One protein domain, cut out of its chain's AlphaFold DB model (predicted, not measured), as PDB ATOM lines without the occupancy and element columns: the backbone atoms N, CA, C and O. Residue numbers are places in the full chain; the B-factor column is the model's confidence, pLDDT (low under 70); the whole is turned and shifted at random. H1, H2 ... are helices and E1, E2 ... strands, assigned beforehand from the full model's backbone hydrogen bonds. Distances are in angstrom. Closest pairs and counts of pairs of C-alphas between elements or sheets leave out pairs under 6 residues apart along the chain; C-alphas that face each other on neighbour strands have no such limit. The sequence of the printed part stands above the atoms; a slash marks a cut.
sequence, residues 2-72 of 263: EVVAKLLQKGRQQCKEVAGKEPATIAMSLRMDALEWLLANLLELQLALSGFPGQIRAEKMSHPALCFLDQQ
ATOM      1  N   GLU A   2     122.268 120.991 104.532       61.12
ATOM      2  CA  GLU A   2     122.375 119.684 103.859       61.12
ATOM      3  C   GLU A   2     121.590 119.614 102.529       61.12
ATOM      4  O   GLU A   2     122.026 119.002 101.555       61.12
ATOM      5  N   VAL A   3     120.455 120.314 102.430       64.44
ATOM      6  CA  VAL A   3     119.661 120.381 101.191       64.44
ATOM      7  C   VAL A   3     120.407 121.089 100.057       64.44
ATOM      8  O   VAL A   3     120.295 120.667  98.908       64.44
ATOM      9  N   VAL A   4     121.196 122.129 100.353       71.00
ATOM     10  CA  VAL A   4     122.017 122.816  99.341       71.00
ATOM     11  C   VAL A   4     123.110 121.875  98.836       71.00
ATOM     12  O   VAL A   4     123.289 121.750  97.626       71.00
ATOM     13  N   ALA A   5     123.769 121.141  99.737       78.69
ATOM     14  CA  ALA A   5     124.740 120.109  99.372       78.69
ATOM     15  C   ALA A   5     124.112 119.014  98.484       78.69
ATOM     16  O   ALA A   5     124.649 118.693  97.422       78.69
ATOM     17  N   LYS A   6     122.925 118.512  98.847       81.12
ATOM     18  CA  LYS A   6     122.167 117.527  98.053       81.12
ATOM     19  C   LYS A   6     121.761 118.069  96.678       81.12
ATOM     20  O   LYS A   6     121.870 117.355  95.682       81.12
ATOM     21  N   LEU A   7     121.318 119.327  96.598       81.12
ATOM     22  CA  LEU A   7     120.992 119.991  95.329       81.12
ATOM     23  C   LEU A   7     122.222 120.114  94.426       81.12
ATOM     24  O   LEU A   7     122.124 119.831  93.234       81.12
ATOM     25  N   LEU A   8     123.377 120.476  94.988       86.81
ATOM     26  CA  LEU A   8     124.639 120.567  94.250       86.81
ATOM     27  C   LEU A   8     125.074 119.207  93.704       86.81
ATOM     28  O   LEU A   8     125.361 119.095  92.513       86.81
ATOM     29  N   GLN A   9     125.071 118.171  94.546       89.44
ATOM     30  CA  GLN A   9     125.397 116.805  94.130       89.44
ATOM     31  C   GLN A   9     124.474 116.340  92.998       89.44
ATOM     32  O   GLN A   9     124.950 115.861  91.967       89.44
ATOM     33  N   LYS A  10     123.161 116.548  93.149       89.25
ATOM     34  CA  LYS A  10     122.169 116.176  92.135       89.25
ATOM     35  C   LYS A  10     122.356 116.948  90.828       89.25
ATOM     36  O   LYS A  10     122.298 116.341  89.763       89.25
ATOM     37  N   GLY A  11     122.612 118.253  90.893       89.50
ATOM     38  CA  GLY A  11     122.849 119.086  89.712       89.50
ATOM     39  C   GLY A  11     124.101 118.662  88.940       89.50
ATOM     40  O   GLY A  11     124.038 118.462  87.728       89.50
ATOM     41  N   ARG A  12     125.219 118.435  89.642       91.19
ATOM     42  CA  ARG A  12     126.462 117.910  89.045       91.19
ATOM     43  C   ARG A  12     126.239 116.557  88.369       91.19
ATOM     44  O   ARG A  12     126.694 116.347  87.245       91.19
ATOM     45  N   GLN A  13     125.512 115.664  89.038       90.69
ATOM     46  CA  GLN A  13     125.184 114.344  88.514       90.69
ATOM     47  C   GLN A  13     124.317 114.436  87.249       90.69
ATOM     48  O   GLN A  13     124.655 113.828  86.237       90.69
ATOM     49  N   GLN A  14     123.277 115.273  87.252       91.56
ATOM     50  CA  GLN A  14     122.447 115.497  86.064       91.56
ATOM     51  C   GLN A  14     123.239 116.087  84.892       91.56
ATOM     52  O   GLN A  14     123.027 115.684  83.751       91.56
ATOM     53  N   CYS A  15     124.183 117.003  85.135       90.88
ATOM     54  CA  CYS A  15     125.054 117.507  84.070       90.88
ATOM     55  C   CYS A  15     125.893 116.390  83.434       90.88
ATOM     56  O   CYS A  15     126.014 116.348  82.209       90.88
ATOM     57  N   LYS A  16     126.417 115.454  84.234       90.19
ATOM     58  CA  LYS A  16     127.140 114.285  83.710       90.19
ATOM     59  C   LYS A  16     126.236 113.371  82.896       90.19
ATOM     60  O   LYS A  16     126.646 112.927  81.831       90.19
ATOM     61  N   GLU A  17     125.025 113.113  83.372       93.06
ATOM     62  CA  GLU A  17     124.063 112.239  82.692       93.06
ATOM     63  C   GLU A  17     123.595 112.822  81.354       93.06
ATOM     64  O   GLU A  17     123.496 112.097  80.369       93.06
ATOM     65  N   VAL A  18     123.343 114.132  81.300       92.69
ATOM     66  CA  VAL A  18     122.794 114.800  80.109       92.69
ATOM     67  C   VAL A  18     123.884 115.223  79.123       92.69
ATOM     68  O   VAL A  18     123.723 115.060  77.917       92.69
ATOM     69  N   ALA A  19     124.986 115.794  79.613       91.19
ATOM     70  CA  ALA A  19     126.029 116.396  78.780       91.19
ATOM     71  C   ALA A  19     127.338 115.587  78.746       91.19
ATOM     72  O   ALA A  19     128.292 116.002  78.085       91.19
ATOM     73  N   GLY A  20     127.419 114.468  79.474       91.31
ATOM     74  CA  GLY A  20     128.609 113.614  79.543       91.31
ATOM     75  C   GLY A  20     129.779 114.204  80.340       91.31
ATOM     76  O   GLY A  20     130.867 113.636  80.331       91.31
ATOM     77  N   LYS A  21     129.601 115.354  81.004       91.56
ATOM     78  CA  LYS A  21     130.668 116.066  81.726       91.56
ATOM     79  C   LYS A  21     130.141 116.900  82.894       91.56
ATOM     80  O   LYS A  21     128.967 117.255  82.936       91.56
ATOM     81  N   GLU A  22     131.031 117.227  83.833       92.38
ATOM     82  CA  GLU A  22     130.756 118.203  84.903       92.38
ATOM     83  C   GLU A  22     130.426 119.591  84.317       92.38
ATOM     84  O   GLU A  22     130.910 119.937  83.229       92.38
ATOM     85  N   PRO A  23     129.642 120.419  85.032       91.12
ATOM     86  CA  PRO A  23     129.440 121.805  84.641       91.12
ATOM     87  C   PRO A  23     130.754 122.592  84.741       91.12
ATOM     88  O   PRO A  23     131.562 122.382  85.640       91.12
ATOM     89  N   ALA A  24     130.960 123.549  83.832       90.88
ATOM     90  CA  ALA A  24     132.134 124.426  83.882       90.88
ATOM     91  C   ALA A  24     132.062 125.432  85.044       90.88
ATOM     92  O   ALA A  24     133.083 125.922  85.530       90.88
ATOM     93  N   THR A  25     130.848 125.774  85.480       90.75
ATOM     94  CA  THR A  25     130.613 126.770  86.522       90.75
ATOM     95  C   THR A  25     129.403 126.388  87.362       90.75
ATOM     96  O   THR A  25     128.383 125.966  86.821       90.75
ATOM     97  N   ILE A  26     129.520 126.562  88.677       88.94
ATOM     98  CA  ILE A  26     128.405 126.513  89.623       88.94
ATOM     99  C   ILE A  26     128.182 127.934  90.136       88.94
ATOM    100  O   ILE A  26     129.034 128.493  90.829       88.94
ATOM    101  N   ALA A  27     127.040 128.514  89.776       84.56
ATOM    102  CA  ALA A  27     126.598 129.801  90.295       84.56
ATOM    103  C   ALA A  27     125.864 129.599  91.627       84.56
ATOM    104  O   ALA A  27     124.960 128.767  91.733       84.56
ATOM    105  N   MET A  28     126.261 130.355  92.646       77.06
ATOM    106  CA  MET A  28     125.720 130.293  93.997       77.06
ATOM    107  C   MET A  28     125.295 131.680  94.454       77.06
ATOM    108  O   MET A  28     126.065 132.631  94.375       77.06
ATOM    109  N   SER A  29     124.104 131.766  95.033       72.31
ATOM    110  CA  SER A  29     123.601 132.967  95.708       72.31
ATOM    111  C   SER A  29     124.134 133.036  97.143       72.31
ATOM    112  O   SER A  29     123.412 133.035  98.133       72.31
ATOM    113  N   LEU A  30     125.460 133.001  97.254       70.94
ATOM    114  CA  LEU A  30     126.198 133.080  98.508       70.94
ATOM    115  C   LEU A  30     127.353 134.052  98.305       70.94
ATOM    116  O   LEU A  30     128.055 133.986  97.297       70.94
ATOM    117  N   ARG A  31     127.563 134.950  99.268       72.19
ATOM    118  CA  ARG A  31     128.785 135.761  99.307       72.19
ATOM    119  C   ARG A  31     129.988 134.834  99.539       72.19
ATOM    120  O   ARG A  31     129.849 133.791 100.174       72.19
ATOM    121  N   MET A  32     131.162 135.201  99.025       75.38
ATOM    122  CA  MET A  32     132.349 134.337  99.122       75.38
ATOM    123  C   MET A  32     132.800 134.101 100.571       75.38
ATOM    124  O   MET A  32     133.174 132.983 100.901       75.38
ATOM    125  N   ASP A  33     132.672 135.102 101.445       70.50
ATOM    126  CA  ASP A  33     132.949 134.980 102.884       70.50
ATOM    127  C   ASP A  33     132.025 133.956 103.568       70.50
ATOM    128  O   ASP A  33     132.466 133.113 104.347       70.50
ATOM    129  N   ALA A  34     130.738 133.978 103.219       70.75
ATOM    130  CA  ALA A  34     129.770 132.989 103.672       70.75
ATOM    131  C   ALA A  34     130.098 131.587 103.146       70.75
ATOM    132  O   ALA A  34     130.017 130.618 103.895       70.75
ATOM    133  N   LEU A  35     130.484 131.464 101.872       77.00
ATOM    134  CA  LEU A  35     130.859 130.182 101.277       77.00
ATOM    135  C   LEU A  35     132.094 129.576 101.954       77.00
ATOM    136  O   LEU A  35     132.085 128.387 102.262       77.00
ATOM    137  N   GLU A  36     133.132 130.373 102.205       78.50
ATOM    138  CA  GLU A  36     134.336 129.933 102.922       78.50
ATOM    139  C   GLU A  36     133.996 129.424 104.322       78.50
ATOM    140  O   GLU A  36     134.440 128.344 104.718       78.50
ATOM    141  N   TRP A  37     133.146 130.151 105.049       72.88
ATOM    142  CA  TRP A  37     132.691 129.721 106.366       72.88
ATOM    143  C   TRP A  37     131.885 128.417 106.304       72.88
ATOM    144  O   TRP A  37     132.152 127.487 107.068       72.88
ATOM    145  N   LEU A  38     130.928 128.316 105.378       75.12
ATOM    146  CA  LEU A  38     130.116 127.113 105.192       75.12
ATOM    147  C   LEU A  38     130.994 125.912 104.835       75.12
ATOM    148  O   LEU A  38     130.801 124.829 105.378       75.12
ATOM    149  N   LEU A  39     131.987 126.103 103.966       78.06
ATOM    150  CA  LEU A  39     132.968 125.076 103.641       78.06
ATOM    151  C   LEU A  39     133.785 124.673 104.864       78.06
ATOM    152  O   LEU A  39     134.016 123.488 105.035       78.06
ATOM    153  N   ALA A  40     134.187 125.592 105.738       75.06
ATOM    154  CA  ALA A  40     134.958 125.243 106.933       75.06
ATOM    155  C   ALA A  40     134.156 124.422 107.963       75.06
ATOM    156  O   ALA A  40     134.749 123.638 108.701       75.06
ATOM    157  N   ASN A  41     132.828 124.573 108.003       67.88
ATOM    158  CA  ASN A  41     131.993 124.035 109.086       67.88
ATOM    159  C   ASN A  41     131.018 122.927 108.655       67.88
ATOM    160  O   ASN A  41     130.522 122.191 109.505       67.88
ATOM    161  N   LEU A  42     130.741 122.772 107.356       74.62
ATOM    162  CA  LEU A  42     129.766 121.802 106.850       74.62
ATOM    163  C   LEU A  42     130.428 120.743 105.971       74.62
ATOM    164  O   LEU A  42     130.654 120.951 104.776       74.62
ATOM    165  N   LEU A  43     130.647 119.562 106.550       78.81
ATOM    166  CA  LEU A  43     131.233 118.416 105.851       78.81
ATOM    167  C   LEU A  43     130.461 118.054 104.574       78.81
ATOM    168  O   LEU A  43     131.062 117.817 103.533       78.81
ATOM    169  N   GLU A  44     129.131 118.072 104.619       81.44
ATOM    170  CA  GLU A  44     128.301 117.719 103.462       81.44
ATOM    171  C   GLU A  44     128.512 118.663 102.275       81.44
ATOM    172  O   GLU A  44     128.539 118.229 101.122       81.44
ATOM    173  N   LEU A  45     128.723 119.956 102.542       82.12
ATOM    174  CA  LEU A  45     129.021 120.925 101.492       82.12
ATOM    175  C   LEU A  45     130.437 120.722 100.936       82.12
ATOM    176  O   LEU A  45     130.616 120.784  99.717       82.12
ATOM    177  N   GLN A  46     131.417 120.417 101.797       85.25
ATOM    178  CA  GLN A  46     132.766 120.040 101.358       85.25
ATOM    179  C   GLN A  46     132.715 118.819 100.435       85.25
ATOM    180  O   GLN A  46     133.291 118.846  99.351       85.25
ATOM    181  N   LEU A  47     131.983 117.768 100.819       87.06
ATOM    182  CA  LEU A  47     131.815 116.555 100.016       87.06
ATOM    183  C   LEU A  47     131.097 116.850  98.695       87.06
ATOM    184  O   LEU A  47     131.528 116.382  97.642       87.06
ATOM    185  N   ALA A  48     130.041 117.665  98.726       88.44
ATOM    186  CA  ALA A  48     129.288 118.056  97.537       88.44
ATOM    187  C   ALA A  48     130.112 118.851  96.513       88.44
ATOM    188  O   ALA A  48     129.828 118.766  95.317       88.44
ATOM    189  N   LEU A  49     131.118 119.606  96.958       89.31
ATOM    190  CA  LEU A  49     132.024 120.377  96.098       89.31
ATOM    191  C   LEU A  49     133.375 119.689  95.866       89.31
ATOM    192  O   LEU A  49     134.139 120.109  94.997       89.31
ATOM    193  N   SER A  50     133.654 118.599  96.579       89.06
ATOM    194  CA  SER A  50     134.906 117.861  96.461       89.06
ATOM    195  C   SER A  50     135.139 117.385  95.027       89.06
ATOM    196  O   SER A  50     134.221 116.929  94.327       89.06
ATOM    197  N   GLY A  51     136.383 117.555  94.569       87.44
ATOM    198  CA  GLY A  51     136.828 117.177  93.230       87.44
ATOM    199  C   GLY A  51     136.115 117.900  92.084       87.44
ATOM    200  O   GLY A  51     136.207 117.438  90.949       87.44
ATOM    201  N   PHE A  52     135.373 118.984  92.344       90.56
ATOM    202  CA  PHE A  52     134.761 119.782  91.287       90.56
ATOM    203  C   PHE A  52     135.851 120.547  90.512       90.56
ATOM    204  O   PHE A  52     136.540 121.373  91.108       90.56
ATOM    205  N   PRO A  53     136.029 120.300  89.199       86.12
ATOM    206  CA  PRO A  53     137.118 120.907  88.430       86.12
ATOM    207  C   PRO A  53     136.773 122.300  87.880       86.12
ATOM    208  O   PRO A  53     137.621 122.945  87.265       86.12
ATOM    209  N   GLY A  54     135.516 122.730  88.014       89.06
ATOM    210  CA  GLY A  54     135.028 123.996  87.479       89.06
ATOM    211  C   GLY A  54     135.206 125.171  88.440       89.06
ATOM    212  O   GLY A  54     135.833 125.073  89.492       89.06
ATOM    213  N   GLN A  55     134.617 126.307  88.072       90.38
ATOM    214  CA  GLN A  55     134.625 127.516  88.898       90.38
ATOM    215  C   GLN A  55     133.354 127.627  89.741       90.38
ATOM    216  O   GLN A  55     132.252 127.372  89.255       90.38
ATOM    217  N   ILE A  56     133.496 128.075  90.985       87.56
ATOM    218  CA  ILE A  56     132.364 128.512  91.803       87.56
ATOM    219  C   ILE A  56     132.253 130.027  91.662       87.56
ATOM    220  O   ILE A  56     133.251 130.735  91.801       87.56
ATOM    221  N   ARG A  57     131.054 130.529  91.360       84.50
ATOM    222  CA  ARG A  57     130.787 131.966  91.255       84.50
ATOM    223  C   ARG A  57     129.693 132.383  92.218       84.50
ATOM    224  O   ARG A  57     128.615 131.798  92.214       84.50
ATOM    225  N   ALA A  58     129.973 133.424  92.993       78.25
ATOM    226  CA  ALA A  58     128.962 134.141  93.748       78.25
ATOM    227  C   ALA A  58     128.141 135.005  92.777       78.25
ATOM    228  O   ALA A  58     128.631 136.018  92.278       78.25
ATOM    229  N   GLU A  59     126.910 134.596  92.482       78.00
ATOM    230  CA  GLU A  59     125.997 135.307  91.587       78.00
ATOM    231  C   GLU A  59     124.605 135.399  92.205       78.00
ATOM    232  O   GLU A  59     124.100 134.457  92.818       78.00
ATOM    233  N   LYS A  60     123.969 136.557  92.015       69.00
ATOM    234  CA  LYS A  60     122.612 136.800  92.496       69.00
ATOM    235  C   LYS A  60     121.629 135.914  91.734       69.00
ATOM    236  O   LYS A  60     121.626 135.918  90.502       69.00
ATOM    237  N   MET A  61     120.764 135.190  92.437       68.25
ATOM    238  CA  MET A  61     119.790 134.313  91.790       68.25
ATOM    239  C   MET A  61     118.534 135.095  91.404       68.25
ATOM    240  O   MET A  61     117.837 135.665  92.239       68.25
ATOM    241  N   SER A  62     118.195 135.077  90.116       64.62
ATOM    242  CA  SER A  62     116.970 135.702  89.599       64.62
ATOM    243  C   SER A  62     115.714 134.853  89.829       64.62
ATOM    244  O   SER A  62     114.601 135.372  89.748       64.62
ATOM    245  N   HIS A  63     115.863 133.558  90.135       66.88
ATOM    246  CA  HIS A  63     114.727 132.652  90.277       66.88
ATOM    247  C   HIS A  63     113.950 132.912  91.587       66.88
ATOM    248  O   HIS A  63     114.548 132.862  92.666       66.88
ATOM    249  N   PRO A  64     112.612 133.100  91.554       59.12
ATOM    250  CA  PRO A  64     111.813 133.444  92.737       59.12
ATOM    251  C   PRO A  64     111.950 132.462  93.908       59.12
ATOM    252  O   PRO A  64     111.961 132.883  95.064       59.12
ATOM    253  N   ALA A  65     112.106 131.167  93.616       58.38
ATOM    254  CA  ALA A  65     112.277 130.129  94.636       58.38
ATOM    255  C   ALA A  65     113.646 130.158  95.340       58.38
ATOM    256  O   ALA A  65     113.800 129.516  96.369       58.38
ATOM    257  N   LEU A  66     114.636 130.874  94.794       60.50
ATOM    258  CA  LEU A  66     116.022 130.881  95.284       60.50
ATOM    259  C   LEU A  66     116.513 132.286  95.658       60.50
ATOM    260  O   LEU A  66     117.488 132.408  96.389       60.50
ATOM    261  N   CYS A  67     115.791 133.340  95.261       62.94
ATOM    262  CA  CYS A  67     116.113 134.731  95.603       62.94
ATOM    263  C   CYS A  67     116.144 135.014  97.116       62.94
ATOM    264  O   CYS A  67     116.648 136.049  97.546       62.94
ATOM    265  N   PHE A  68     115.582 134.123  97.942       60.44
ATOM    266  CA  PHE A  68     115.635 134.264  99.395       60.44
ATOM    267  C   PHE A  68     117.046 134.023  99.950       60.44
ATOM    268  O   PHE A  68     117.342 134.576 101.006       60.44
ATOM    269  N   LEU A  69     117.895 133.250  99.251       59.28
ATOM    270  CA  LEU A  69     119.290 132.982  99.626       59.28
ATOM    271  C   LEU A  69     120.144 134.262  99.549       59.28
ATOM    272  O   LEU A  69     120.984 134.487 100.418       59.28
ATOM    273  N   ASP A  70     119.831 135.151  98.593       59.31
ATOM    274  CA  ASP A  70     120.479 136.462  98.408       59.31
ATOM    275  C   ASP A  70     120.182 137.454  99.540       59.31
ATOM    276  O   ASP A  70     120.861 138.471  99.674       59.31
ATOM    277  N   GLN A  71     119.117 137.215 100.306       57.72
ATOM    278  CA  GLN A  71     118.631 138.134 101.338       57.72
ATOM    279  C   GLN A  71     119.111 137.757 102.742       57.72
ATOM    280  O   GLN A  71     118.767 138.460 103.690       57.72
ATOM    281  N   GLN A  72     119.860 136.660 102.888       58.09
ATOM    282  CA  GLN A  72     120.319 136.185 104.190       58.09
ATOM    283  C   GLN A  72     121.742 136.656 104.486       58.09
ATOM    284  O   GLN A  72     122.659 136.489 103.678       58.09
TER     285      GLN A  72
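This is residues 2 to 72 of the 263 residues of the protein "RNA-directed DNA polymerase" of Hirundo rustica rustica (UniProt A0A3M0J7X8). A long helix, H1, has H3 beside its residues 2 to 9; H3 makes a corner with H2, and the short parallel pair E1 and E2 completes a small body. Residues 59 to 72 follow as a tail without a named element. The printed part has 71 residues, in the order H1, E1, H2, H3, E2; it is mostly helix and compact, with a radius of gyration of the C-alphas of 12.2 A and spans of 34 by 28 by 20 A.

H1, residues 2 to 19, runs 25.6 A from C-alpha 2 at (122.375, 119.684, 103.859). E1 is residues 25 to 28, H2 residues 32 to 41, 14.3 A, H3 residues 43 to 49, and E2 residues 55 to 58, ending at C-alpha 58 at (128.962, 134.141, 93.748).

H1 touches H3 with residues 2 to 9 alone, at a shallow tilt of 23 degrees, the same way; the closest C-alphas, of Ala 5 and Leu 45, are 4.8 A apart. H1 and E1 are near each other. H2 and H3 touch only at the corner, the closest C-alphas those of Leu 39 and Gln 46, 5.5 A. E1, H2 H3, E2 is a strand-helix-strand unit, parallel neighbour strands with helices between, its crossover right-handed; N 26 and O 55 are within hydrogen-bond range, 2.9 A. In H1, H2 and H3 every O i to N i+4 pair is within range.

The farthest C-alphas, of Gly 20 and Gln 72, are 34.4 A apart. The printed part has no cut, and the four links between elements are tight. pLDDT is under 70 at residues 2 to 3, 41 and 60 to 72.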